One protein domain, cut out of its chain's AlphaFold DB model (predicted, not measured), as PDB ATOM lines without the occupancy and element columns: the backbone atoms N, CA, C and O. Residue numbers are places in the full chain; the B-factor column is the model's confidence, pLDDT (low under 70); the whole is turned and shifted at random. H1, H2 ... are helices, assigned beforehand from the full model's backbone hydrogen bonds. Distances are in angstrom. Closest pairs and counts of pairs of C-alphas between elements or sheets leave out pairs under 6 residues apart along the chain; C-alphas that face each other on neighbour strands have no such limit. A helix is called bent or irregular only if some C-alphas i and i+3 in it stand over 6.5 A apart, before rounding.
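This is residues 2 to 18, 33 to 68 and 93 to 115 of the 124 residues of an uncharacterized protein of Paenibacillus sophorae (UniProt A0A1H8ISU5). Four helices stand roughly lengthwise beside one another in an elongated up-and-down bundle, with H1 and H4 across one diagonal and H2 and H3 across the other. H1 splays away from H2 toward its end at residue 18, and the kinked H4 packs on H2 and H3. The printed part has 76 residues with four named helices, in the order H1, H2, H3, H4, and no named strand; the class is all helix. The whole is compact, with a radius of gyration of the C-alphas of 11.9 A, and the C-alphas span 38 by 22 by 16 A.

H1, residues 2 to 18, H2, residues 33 to 52, H3, residues 56 to 68, and H4, residues 95 to 115, form an up-and-down bundle, in which each runs against the one before it in the chain. H1 touches H2 with residues 3 to 7 alone, at a steep tilt of 38 degrees, opposite ways; their closest C-alphas, those of Glu 3 and Cys 48, are 5.5 A apart. H1 also touches H3, the same way at a shallow tilt of 17 degrees, closest at the C-alphas of Ile 10 and Thr 67, 6.0 A apart. H2 and H3 only just touch, and only at the corner by their link, with 3 pairs of C-alphas within 8 A; the closest are those of Ile 51 and Phe 59, 6.2 A apart. H2 touches H4 with 15 such pairs, the same way at a shallow tilt of 29 degrees, and the C-alphas of Asn 47 and Val 112 come closest, at 6.0 A. H3 touches H4 with residues 62 to 67 alone, opposite ways at a shallow tilt of 24 degrees; the closest C-alphas are those of Ser 66 and Tyr 104, 6.1 A apart. H1 and H4 are near each other. In H1, H2 and H3 every O i to N i+4 pair is within hydrogen-bond range; in H4 14 of 17 are.

H1 begins at C-alpha 2, (258.778, 283.962, 223.701), and is 24.3 A long from first to last C-alpha. H2 measures 28.2 A and H3 18.2 A. H3 ends at C-alpha 68, (273.601, 274.824, 215.630). H4 measures 28.1 A and ends at C-alpha 115, (272.328, 294.206, 218.403). H4 has a kink of 26 degrees near residue 102 and is irregular, with C-alphas 97 and 100 7.3 A apart.

The two C-alphas farthest apart, those of Arg 53 and Trp 93, are 38.2 A apart. Residues 19 to 32 are not printed, and C-alphas 18 and 33 are 16.8 A apart across this cut. Residues 69 to 92 are not printed either, with 19.9 A between C-alphas 68 and 93. The link from H2 to H3, 3 residues, is tight. The mean pLDDT of the printed part is 93.9, and no printed residue is under 70.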
ATOM      1  N   LYS A   2     258.208 284.832 224.747       90.94
ATOM      2  CA  LYS A   2     258.778 283.962 223.701       90.94
ATOM      3  C   LYS A   2     260.313 283.874 223.746       90.94
ATOM      4  O   LYS A   2     260.871 282.840 223.421       90.94
ATOM      5  N   GLU A   3     260.980 284.934 224.187       92.19
ATOM      6  CA  GLU A   3     262.435 285.049 224.282       92.19
ATOM      7  C   GLU A   3     263.003 284.172 225.401       92.19
ATOM      8  O   GLU A   3     263.957 283.436 225.177       92.19
ATOM      9  N   ILE A   4     262.339 284.162 226.562       93.69
ATOM     10  CA  ILE A   4     262.666 283.271 227.684       93.69
ATOM     11  C   ILE A   4     262.430 281.813 227.282       93.69
ATOM     12  O   ILE A   4     263.267 280.961 227.551       93.69
ATOM     13  N   LEU A   5     261.327 281.524 226.580       94.56
ATOM     14  CA  LEU A   5     261.084 280.187 226.027       94.56
ATOM     15  C   LEU A   5     262.161 279.787 225.006       94.56
ATOM     16  O   LEU A   5     262.567 278.632 224.977       94.56
ATOM     17  N   GLY A   6     262.654 280.738 224.208       95.00
ATOM     18  CA  GLY A   6     263.789 280.534 223.310       95.00
ATOM     19  C   GLY A   6     265.078 280.202 224.062       95.00
ATOM     20  O   GLY A   6     265.758 279.252 223.693       95.00
ATOM     21  N   LEU A   7     265.375 280.918 225.151       95.62
ATOM     22  CA  LEU A   7     266.519 280.619 226.014       95.62
ATOM     23  C   LEU A   7     266.419 279.216 226.624       95.62
ATOM     24  O   LEU A   7     267.369 278.442 226.556       95.62
ATOM     25  N   LEU A   8     265.251 278.866 227.169       96.44
ATOM     26  CA  LEU A   8     264.998 277.530 227.710       96.44
ATOM     27  C   LEU A   8     265.158 276.455 226.634       96.44
ATOM     28  O   LEU A   8     265.792 275.436 226.886       96.44
ATOM     29  N   PHE A   9     264.646 276.694 225.426       97.12
ATOM     30  CA  PHE A   9     264.818 275.788 224.294       97.12
ATOM     31  C   PHE A   9     266.297 275.569 223.950       97.12
ATOM     32  O   PHE A   9     266.707 274.427 223.749       97.12
ATOM     33  N   ILE A  10     267.105 276.634 223.926       96.69
ATOM     34  CA  ILE A  10     268.552 276.545 223.684       96.69
ATOM     35  C   ILE A  10     269.226 275.667 224.746       96.69
ATOM     36  O   ILE A  10     270.012 274.789 224.398       96.69
ATOM     37  N   VAL A  11     268.920 275.868 226.029       95.19
ATOM     38  CA  VAL A  11     269.504 275.058 227.112       95.19
ATOM     39  C   VAL A  11     269.073 273.597 226.986       95.19
ATOM     40  O   VAL A  11     269.915 272.701 226.966       95.19
ATOM     41  N   ILE A  12     267.767 273.356 226.832       96.69
ATOM     42  CA  ILE A  12     267.196 272.008 226.740       96.69
ATOM     43  C   ILE A  12     267.801 271.237 225.569       96.69
ATOM     44  O   ILE A  12     268.104 270.060 225.731       96.69
ATOM     45  N   ILE A  13     268.000 271.863 224.406       96.88
ATOM     46  CA  ILE A  13     268.500 271.131 223.241       96.88
ATOM     47  C   ILE A  13     269.969 270.724 223.384       96.88
ATOM     48  O   ILE A  13     270.316 269.620 222.974       96.88
ATOM     49  N   HIS A  14     270.810 271.550 224.017       94.75
ATOM     50  CA  HIS A  14     272.185 271.148 224.327       94.75
ATOM     51  C   HIS A  14     272.189 269.976 225.305       94.75
ATOM     52  O   HIS A  14     272.848 268.972 225.045       94.75
ATOM     53  N   VAL A  15     271.410 270.068 226.389       93.94
ATOM     54  CA  VAL A  15     271.293 268.987 227.381       93.94
ATOM     55  C   VAL A  15     270.782 267.703 226.727       93.94
ATOM     56  O   VAL A  15     271.352 266.637 226.945       93.94
ATOM     57  N   LEU A  16     269.758 267.794 225.875       95.56
ATOM     58  CA  LEU A  16     269.195 266.649 225.163       95.56
ATOM     59  C   LEU A  16     270.246 265.962 224.282       95.56
ATOM     60  O   LEU A  16     270.342 264.740 224.305       95.56
ATOM     61  N   PHE A  17     271.045 266.724 223.535       94.62
ATOM     62  CA  PHE A  17     272.116 266.158 222.711       94.62
ATOM     63  C   PHE A  17     273.240 265.546 223.550       94.62
ATOM     64  O   PHE A  17     273.738 264.481 223.190       94.62
ATOM     65  N   GLY A  18     273.569 266.147 224.695       91.00
ATOM     66  CA  GLY A  18     274.444 265.537 225.697       91.00
ATOM     67  C   GLY A  18     273.978 264.154 226.127       91.00
ATOM     68  O   GLY A  18     274.731 263.185 226.069       91.00
ATOM     69  N   ILE A  33     283.136 276.542 237.180       88.62
ATOM     70  CA  ILE A  33     281.968 276.171 236.367       88.62
ATOM     71  C   ILE A  33     280.749 277.010 236.778       88.62
ATOM     72  O   ILE A  33     280.062 277.581 235.935       88.62
ATOM     73  N   ILE A  34     280.495 277.162 238.081       89.88
ATOM     74  CA  ILE A  34     279.365 277.973 238.564       89.88
ATOM     75  C   ILE A  34     279.495 279.432 238.103       89.88
ATOM     76  O   ILE A  34     278.516 280.023 237.637       89.88
ATOM     77  N   ILE A  35     280.690 280.019 238.223       92.62
ATOM     78  CA  ILE A  35     280.959 281.403 237.806       92.62
ATOM     79  C   ILE A  35     280.765 281.557 236.293       92.62
ATOM     80  O   ILE A  35     280.092 282.493 235.854       92.62
ATOM     81  N   GLU A  36     281.303 280.631 235.504       92.81
ATOM     82  CA  GLU A  36     281.189 280.627 234.048       92.81
ATOM     83  C   GLU A  36     279.728 280.563 233.590       92.81
ATOM     84  O   GLU A  36     279.266 281.441 232.858       92.81
ATOM     85  N   TYR A  37     278.960 279.587 234.077       93.62
ATOM     86  CA  TYR A  37     277.553 279.446 233.705       93.62
ATOM     87  C   TYR A  37     276.689 280.604 234.224       93.62
ATOM     88  O   TYR A  37     275.728 280.997 233.560       93.62
ATOM     89  N   SER A  38     277.053 281.217 235.357       95.31
ATOM     90  CA  SER A  38     276.404 282.446 235.833       95.31
ATOM     91  C   SER A  38     276.658 283.617 234.881       95.31
ATOM     92  O   SER A  38     275.729 284.351 234.542       95.31
ATOM     93  N   PHE A  39     277.890 283.773 234.392       95.62
ATOM     94  CA  PHE A  39     278.226 284.784 233.388       95.62
ATOM     95  C   PHE A  39     277.479 284.542 232.067       95.62
ATOM     96  O   PHE A  39     276.869 285.469 231.523       95.62
ATOM     97  N   LEU A  40     277.443 283.292 231.591       96.44
ATOM     98  CA  LEU A  40     276.690 282.898 230.396       96.44
ATOM     99  C   LEU A  40     275.187 283.155 230.543       96.44
ATOM    100  O   LEU A  40     274.535 283.596 229.591       96.44
ATOM    101  N   LEU A  41     274.624 282.933 231.730       96.12
ATOM    102  CA  LEU A  41     273.229 283.253 232.010       96.12
ATOM    103  C   LEU A  41     272.986 284.764 231.927       96.12
ATOM    104  O   LEU A  41     272.056 285.189 231.241       96.12
ATOM    105  N   ILE A  42     273.832 285.579 232.562       97.12
ATOM    106  CA  ILE A  42     273.705 287.044 232.550       97.12
ATOM    107  C   ILE A  42     273.738 287.582 231.114       97.12
ATOM    108  O   ILE A  42     272.842 288.334 230.723       97.12
ATOM    109  N   ILE A  43     274.713 287.169 230.298       96.88
ATOM    110  CA  ILE A  43     274.797 287.639 228.907       96.88
ATOM    111  C   ILE A  43     273.613 287.154 228.057       96.88
ATOM    112  O   ILE A  43     273.095 287.900 227.224       96.88
ATOM    113  N   SER A  44     273.116 285.943 228.313       96.19
ATOM    114  CA  SER A  44     271.929 285.416 227.634       96.19
ATOM    115  C   SER A  44     270.670 286.209 227.984       96.19
ATOM    116  O   SER A  44     269.840 286.470 227.110       96.19
ATOM    117  N   LEU A  45     270.528 286.635 229.242       95.62
ATOM    118  CA  LEU A  45     269.427 287.495 229.682       95.62
ATOM    119  C   LEU A  45     269.503 288.884 229.037       95.62
ATOM    120  O   LEU A  45     268.469 289.412 228.618       95.62
ATOM    121  N   ILE A  46     270.709 289.444 228.884       95.06
ATOM    122  CA  ILE A  46     270.921 290.688 228.133       95.06
ATOM    123  C   ILE A  46     270.449 290.506 226.686       95.06
ATOM    124  O   ILE A  46     269.599 291.270 226.228       95.06
ATOM    125  N   ASN A  47     270.902 289.463 225.984       94.69
ATOM    126  CA  ASN A  47     270.449 289.184 224.617       94.69
ATOM    127  C   ASN A  47     268.937 288.977 224.532       94.69
ATOM    128  O   ASN A  47     268.292 289.543 223.652       94.69
ATOM    129  N   CYS A  48     268.344 288.242 225.470       94.38
ATOM    130  CA  CYS A  48     266.898 288.052 225.563       94.38
ATOM    131  C   CYS A  48     266.156 289.399 225.643       94.38
ATOM    132  O   CYS A  48     265.190 289.624 224.907       94.38
ATOM    133  N   TRP A  49     266.633 290.328 226.476       93.31
ATOM    134  CA  TRP A  49     266.076 291.679 226.576       93.31
ATOM    135  C   TRP A  49     266.266 292.500 225.292       93.31
ATOM    136  O   TRP A  49     265.328 293.165 224.841       93.31
ATOM    137  N   MET A  50     267.442 292.436 224.661       92.94
ATOM    138  CA  MET A  50     267.717 293.159 223.413       92.94
ATOM    139  C   MET A  50     266.850 292.633 222.261       92.94
ATOM    140  O   MET A  50     266.280 293.424 221.512       92.94
ATOM    141  N   ILE A  51     266.704 291.311 222.148       93.00
ATOM    142  CA  ILE A  51     265.918 290.619 221.113       93.00
ATOM    143  C   ILE A  51     264.424 290.851 221.287       93.00
ATOM    144  O   ILE A  51     263.707 290.907 220.291       93.00
ATOM    145  N   HIS A  52     263.943 291.038 222.518       90.31
ATOM    146  CA  HIS A  52     262.542 291.377 222.764       90.31
ATOM    147  C   HIS A  52     262.101 292.637 222.000       90.31
ATOM    148  O   HIS A  52     260.955 292.740 221.563       90.31
ATOM    149  N   ARG A  53     263.032 293.571 221.781       88.44
ATOM    150  CA  ARG A  53     262.817 294.809 221.017       88.44
ATOM    151  C   ARG A  53     262.965 294.623 219.502       88.44
ATOM    152  O   ARG A  53     262.816 295.586 218.757       88.44
ATOM    153  N   GLN A  54     263.274 293.412 219.047       88.06
ATOM    154  CA  GLN A  54     263.517 293.069 217.648       88.06
ATOM    155  C   GLN A  54     262.376 292.221 217.064       88.06
ATOM    156  O   GLN A  54     261.530 291.659 217.763       88.06
ATOM    157  N   GLY A  55     262.352 292.106 215.735       88.19
ATOM    158  CA  GLY A  55     261.374 291.284 215.020       88.19
ATOM    159  C   GLY A  55     261.615 289.771 215.144       88.19
ATOM    160  O   GLY A  55     262.707 289.305 215.475       88.19
ATOM    161  N   LEU A  56     260.601 288.976 214.775       91.56
ATOM    162  CA  LEU A  56     260.635 287.503 214.815       91.56
ATOM    163  C   LEU A  56     261.819 286.890 214.040       91.56
ATOM    164  O   LEU A  56     262.324 285.836 214.418       91.56
ATOM    165  N   LYS A  57     262.270 287.547 212.964       93.25
ATOM    166  CA  LYS A  57     263.419 287.103 212.163       93.25
ATOM    167  C   LYS A  57     264.702 287.035 212.998       93.25
ATOM    168  O   LYS A  57     265.378 286.014 212.969       93.25
ATOM    169  N   ILE A  58     265.003 288.085 213.766       93.69
ATOM    170  CA  ILE A  58     266.203 288.152 214.613       93.69
ATOM    171  C   ILE A  58     266.128 287.125 215.741       93.69
ATOM    172  O   ILE A  58     267.105 286.433 215.998       93.69
ATOM    173  N   PHE A  59     264.947 286.951 216.340       94.69
ATOM    174  CA  PHE A  59     264.709 285.911 217.340       94.69
ATOM    175  C   PHE A  59     265.020 284.496 216.817       94.69
ATOM    176  O   PHE A  59     265.706 283.729 217.488       94.69
ATOM    177  N   LYS A  60     264.570 284.154 215.600       96.12
ATOM    178  CA  LYS A  60     264.866 282.850 214.979       96.12
ATOM    179  C   LYS A  60     266.355 282.672 214.681       96.12
ATOM    180  O   LYS A  60     266.886 281.594 214.921       96.12
ATOM    181  N   ILE A  61     267.007 283.720 214.170       96.06
ATOM    182  CA  ILE A  61     268.450 283.702 213.899       96.06
ATOM    183  C   ILE A  61     269.212 283.461 215.199       96.06
ATOM    184  O   ILE A  61     270.059 282.583 215.220       96.06
ATOM    185  N   TRP A  62     268.861 284.162 216.280       96.56
ATOM    186  CA  TRP A  62     269.501 283.988 217.582       96.56
ATOM    187  C   TRP A  62     269.417 282.557 218.096       96.56
ATOM    188  O   TRP A  62     270.439 282.011 218.505       96.56
ATOM    189  N   ILE A  63     268.237 281.928 218.042       97.44
ATOM    190  CA  ILE A  63     268.093 280.521 218.439       97.44
ATOM    191  C   ILE A  63     268.979 279.635 217.566       97.44
ATOM    192  O   ILE A  63     269.764 278.859 218.099       97.44
ATOM    193  N   ALA A  64     268.886 279.770 216.241       97.25
ATOM    194  CA  ALA A  64     269.630 278.930 215.309       97.25
ATOM    195  C   ALA A  64     271.147 279.062 215.502       97.25
ATOM    196  O   ALA A  64     271.843 278.055 215.597       97.25
ATOM    197  N   THR A  65     271.663 280.286 215.615       96.06
ATOM    198  CA  THR A  65     273.089 280.506 215.861       96.06
ATOM    199  C   THR A  65     273.491 280.041 217.246       96.06
ATOM    200  O   THR A  65     274.601 279.574 217.395       96.06
ATOM    201  N   SER A  66     272.621 280.136 218.252       96.88
ATOM    202  CA  SER A  66     272.940 279.701 219.616       96.88
ATOM    203  C   SER A  66     272.971 278.184 219.780       96.88
ATOM    204  O   SER A  66     273.604 277.716 220.716       96.88
ATOM    205  N   THR A  67     272.292 277.421 218.919       97.38
ATOM    206  CA  THR A  67     272.209 275.956 219.023       97.38
ATOM    207  C   THR A  67     273.094 275.246 218.009       97.38
ATOM    208  O   THR A  67     273.885 274.388 218.385       97.38
ATOM    209  N   ILE A  68     273.003 275.602 216.724       96.94
ATOM    210  CA  ILE A  68     273.601 274.824 215.630       96.94
ATOM    211  C   ILE A  68     275.109 274.592 215.824       96.94
ATOM    212  O   ILE A  68     275.519 273.438 215.726       96.94
ATOM    213  N   TRP A  93     285.459 264.924 226.861       84.06
ATOM    214  CA  TRP A  93     286.383 265.554 227.796       84.06
ATOM    215  C   TRP A  93     286.398 267.079 227.619       84.06
ATOM    216  O   TRP A  93     286.751 267.593 226.554       84.06
ATOM    217  N   GLY A  94     285.998 267.811 228.661       84.62
ATOM    218  CA  GLY A  94     285.887 269.272 228.633       84.62
ATOM    219  C   GLY A  94     284.715 269.797 227.797       84.62
ATOM    220  O   GLY A  94     284.650 270.996 227.508       84.62
ATOM    221  N   LEU A  95     283.793 268.936 227.351       88.88
ATOM    222  CA  LEU A  95     282.661 269.345 226.518       88.88
ATOM    223  C   LEU A  95     281.798 270.384 227.238       88.88
ATOM    224  O   LEU A  95     281.474 271.426 226.660       88.88
ATOM    225  N   TRP A  96     281.460 270.114 228.498       89.56
ATOM    226  CA  TRP A  96     280.568 270.938 229.314       89.56
ATOM    227  C   TRP A  96     281.295 272.036 230.080       89.56
ATOM    228  O   TRP A  96     280.681 273.050 230.410       89.56
ATOM    229  N   GLU A  97     282.579 271.849 230.355       88.94
ATOM    230  CA  GLU A  97     283.411 272.753 231.150       88.94
ATOM    231  C   GLU A  97     284.194 273.750 230.294       88.94
ATOM    232  O   GLU A  97     284.757 274.699 230.828       88.94
ATOM    233  N   LEU A  98     284.291 273.521 228.981       88.69
ATOM    234  CA  LEU A  98     285.126 274.341 228.107       88.69
ATOM    235  C   LEU A  98     284.472 274.592 226.749       88.69
ATOM    236  O   LEU A  98     284.181 275.734 226.393       88.69
ATOM    237  N   PHE A  99     284.227 273.545 225.964       91.25
ATOM    238  CA  PHE A  99     283.900 273.726 224.549       91.25
ATOM    239  C   PHE A  99     282.516 274.339 224.322       91.25
ATOM    240  O   PHE A  99     282.400 275.349 223.623       91.25
ATOM    241  N   ILE A 100     281.466 273.772 224.920       93.06
ATOM    242  CA  ILE A 100     280.101 274.299 224.785       93.06
ATOM    243  C   ILE A 100     279.973 275.699 225.396       93.06
ATOM    244  O   ILE A 100     279.465 276.579 224.692       93.06
ATOM    245  N   PRO A 101     280.470 275.963 226.622       94.06
ATOM    246  CA  PRO A 101     280.508 277.312 227.179       94.06
ATOM    247  C   PRO A 101     281.186 278.347 226.277       94.06
ATOM    248  O   PRO A 101     280.614 279.414 226.049       94.06
ATOM    249  N   ILE A 102     282.355 278.033 225.704       94.75
ATOM    250  CA  ILE A 102     283.084 278.950 224.816       94.75
ATOM    251  C   ILE A 102     282.304 279.201 223.527       94.75
ATOM    252  O   ILE A 102     282.103 280.357 223.152       94.75
ATOM    253  N   ILE A 103     281.848 278.142 222.848       95.56
ATOM    254  CA  ILE A 103     281.095 278.266 221.590       95.56
ATOM    255  C   ILE A 103     279.842 279.113 221.826       95.56
ATOM    256  O   ILE A 103     279.602 280.093 221.116       95.56
ATOM    257  N   TYR A 104     279.068 278.777 222.857       96.88
ATOM    258  CA  TYR A 104     277.848 279.494 223.206       96.88
ATOM    259  C   TYR A 104     278.134 280.944 223.624       96.88
ATOM    260  O   TYR A 104     277.482 281.868 223.134       96.88
ATOM    261  N   GLY A 105     279.135 281.162 224.476       96.81
ATOM    262  CA  GLY A 105     279.540 282.478 224.964       96.81
ATOM    263  C   GLY A 105     279.990 283.414 223.847       96.81
ATOM    264  O   GLY A 105     279.534 284.558 223.790       96.81
ATOM    265  N   LEU A 106     280.801 282.924 222.903       96.88
ATOM    266  CA  LEU A 106     281.207 283.687 221.717       96.88
ATOM    267  C   LEU A 106     279.996 284.117 220.889       96.88
ATOM    268  O   LEU A 106     279.909 285.272 220.472       96.88
ATOM    269  N   ILE A 107     279.029 283.221 220.694       97.00
ATOM    270  CA  ILE A 107     277.808 283.529 219.945       97.00
ATOM    271  C   ILE A 107     276.980 284.587 220.672       97.00
ATOM    272  O   ILE A 107     276.522 285.534 220.029       97.00
ATOM    273  N   GLN A 108     276.831 284.485 221.998       96.75
ATOM    274  CA  GLN A 108     276.128 285.505 222.780       96.75
ATOM    275  C   GLN A 108     276.833 286.866 222.689       96.75
ATOM    276  O   GLN A 108     276.162 287.874 222.463       96.75
ATOM    277  N   LEU A 109     278.162 286.908 222.800       96.88
ATOM    278  CA  LEU A 109     278.952 288.139 222.678       96.88
ATOM    279  C   LEU A 109     278.804 288.784 221.296       96.88
ATOM    280  O   LEU A 109     278.562 289.990 221.204       96.88
ATOM    281  N   ILE A 110     278.886 287.989 220.225       95.69
ATOM    282  CA  ILE A 110     278.667 288.460 218.850       95.69
ATOM    283  C   ILE A 110     277.259 289.043 218.710       95.69
ATOM    284  O   ILE A 110     277.090 290.122 218.141       95.69
ATOM    285  N   PHE A 111     276.247 288.373 219.265       94.12
ATOM    286  CA  PHE A 111     274.869 288.853 219.212       94.12
ATOM    287  C   PHE A 111     274.684 290.179 219.957       94.12
ATOM    288  O   PHE A 111     274.083 291.100 219.399       94.12
ATOM    289  N   VAL A 112     275.260 290.322 221.156       94.62
ATOM    290  CA  VAL A 112     275.240 291.592 221.901       94.62
ATOM    291  C   VAL A 112     275.893 292.697 221.074       94.62
ATOM    292  O   VAL A 112     275.319 293.781 220.943       94.62
ATOM    293  N   ALA A 113     277.059 292.439 220.476       93.81
ATOM    294  CA  ALA A 113     277.776 293.423 219.669       93.81
ATOM    295  C   ALA A 113     276.952 293.880 218.452       93.81
ATOM    296  O   ALA A 113     276.786 295.084 218.232       93.81
ATOM    297  N   ILE A 114     276.373 292.934 217.705       93.25
ATOM    298  CA  ILE A 114     275.526 293.219 216.536       93.25
ATOM    299  C   ILE A 114     274.285 294.010 216.951       93.25
ATOM    300  O   ILE A 114     273.988 295.050 216.365       93.25
ATOM    301  N   LEU A 115     273.561 293.552 217.973       91.94
ATOM    302  CA  LEU A 115     272.328 294.206 218.403       91.94
ATOM    303  C   LEU A 115     272.589 295.602 218.965       91.94
ATOM    304  O   LEU A 115     271.800 296.509 218.711       91.94
TER     305      LEU A 115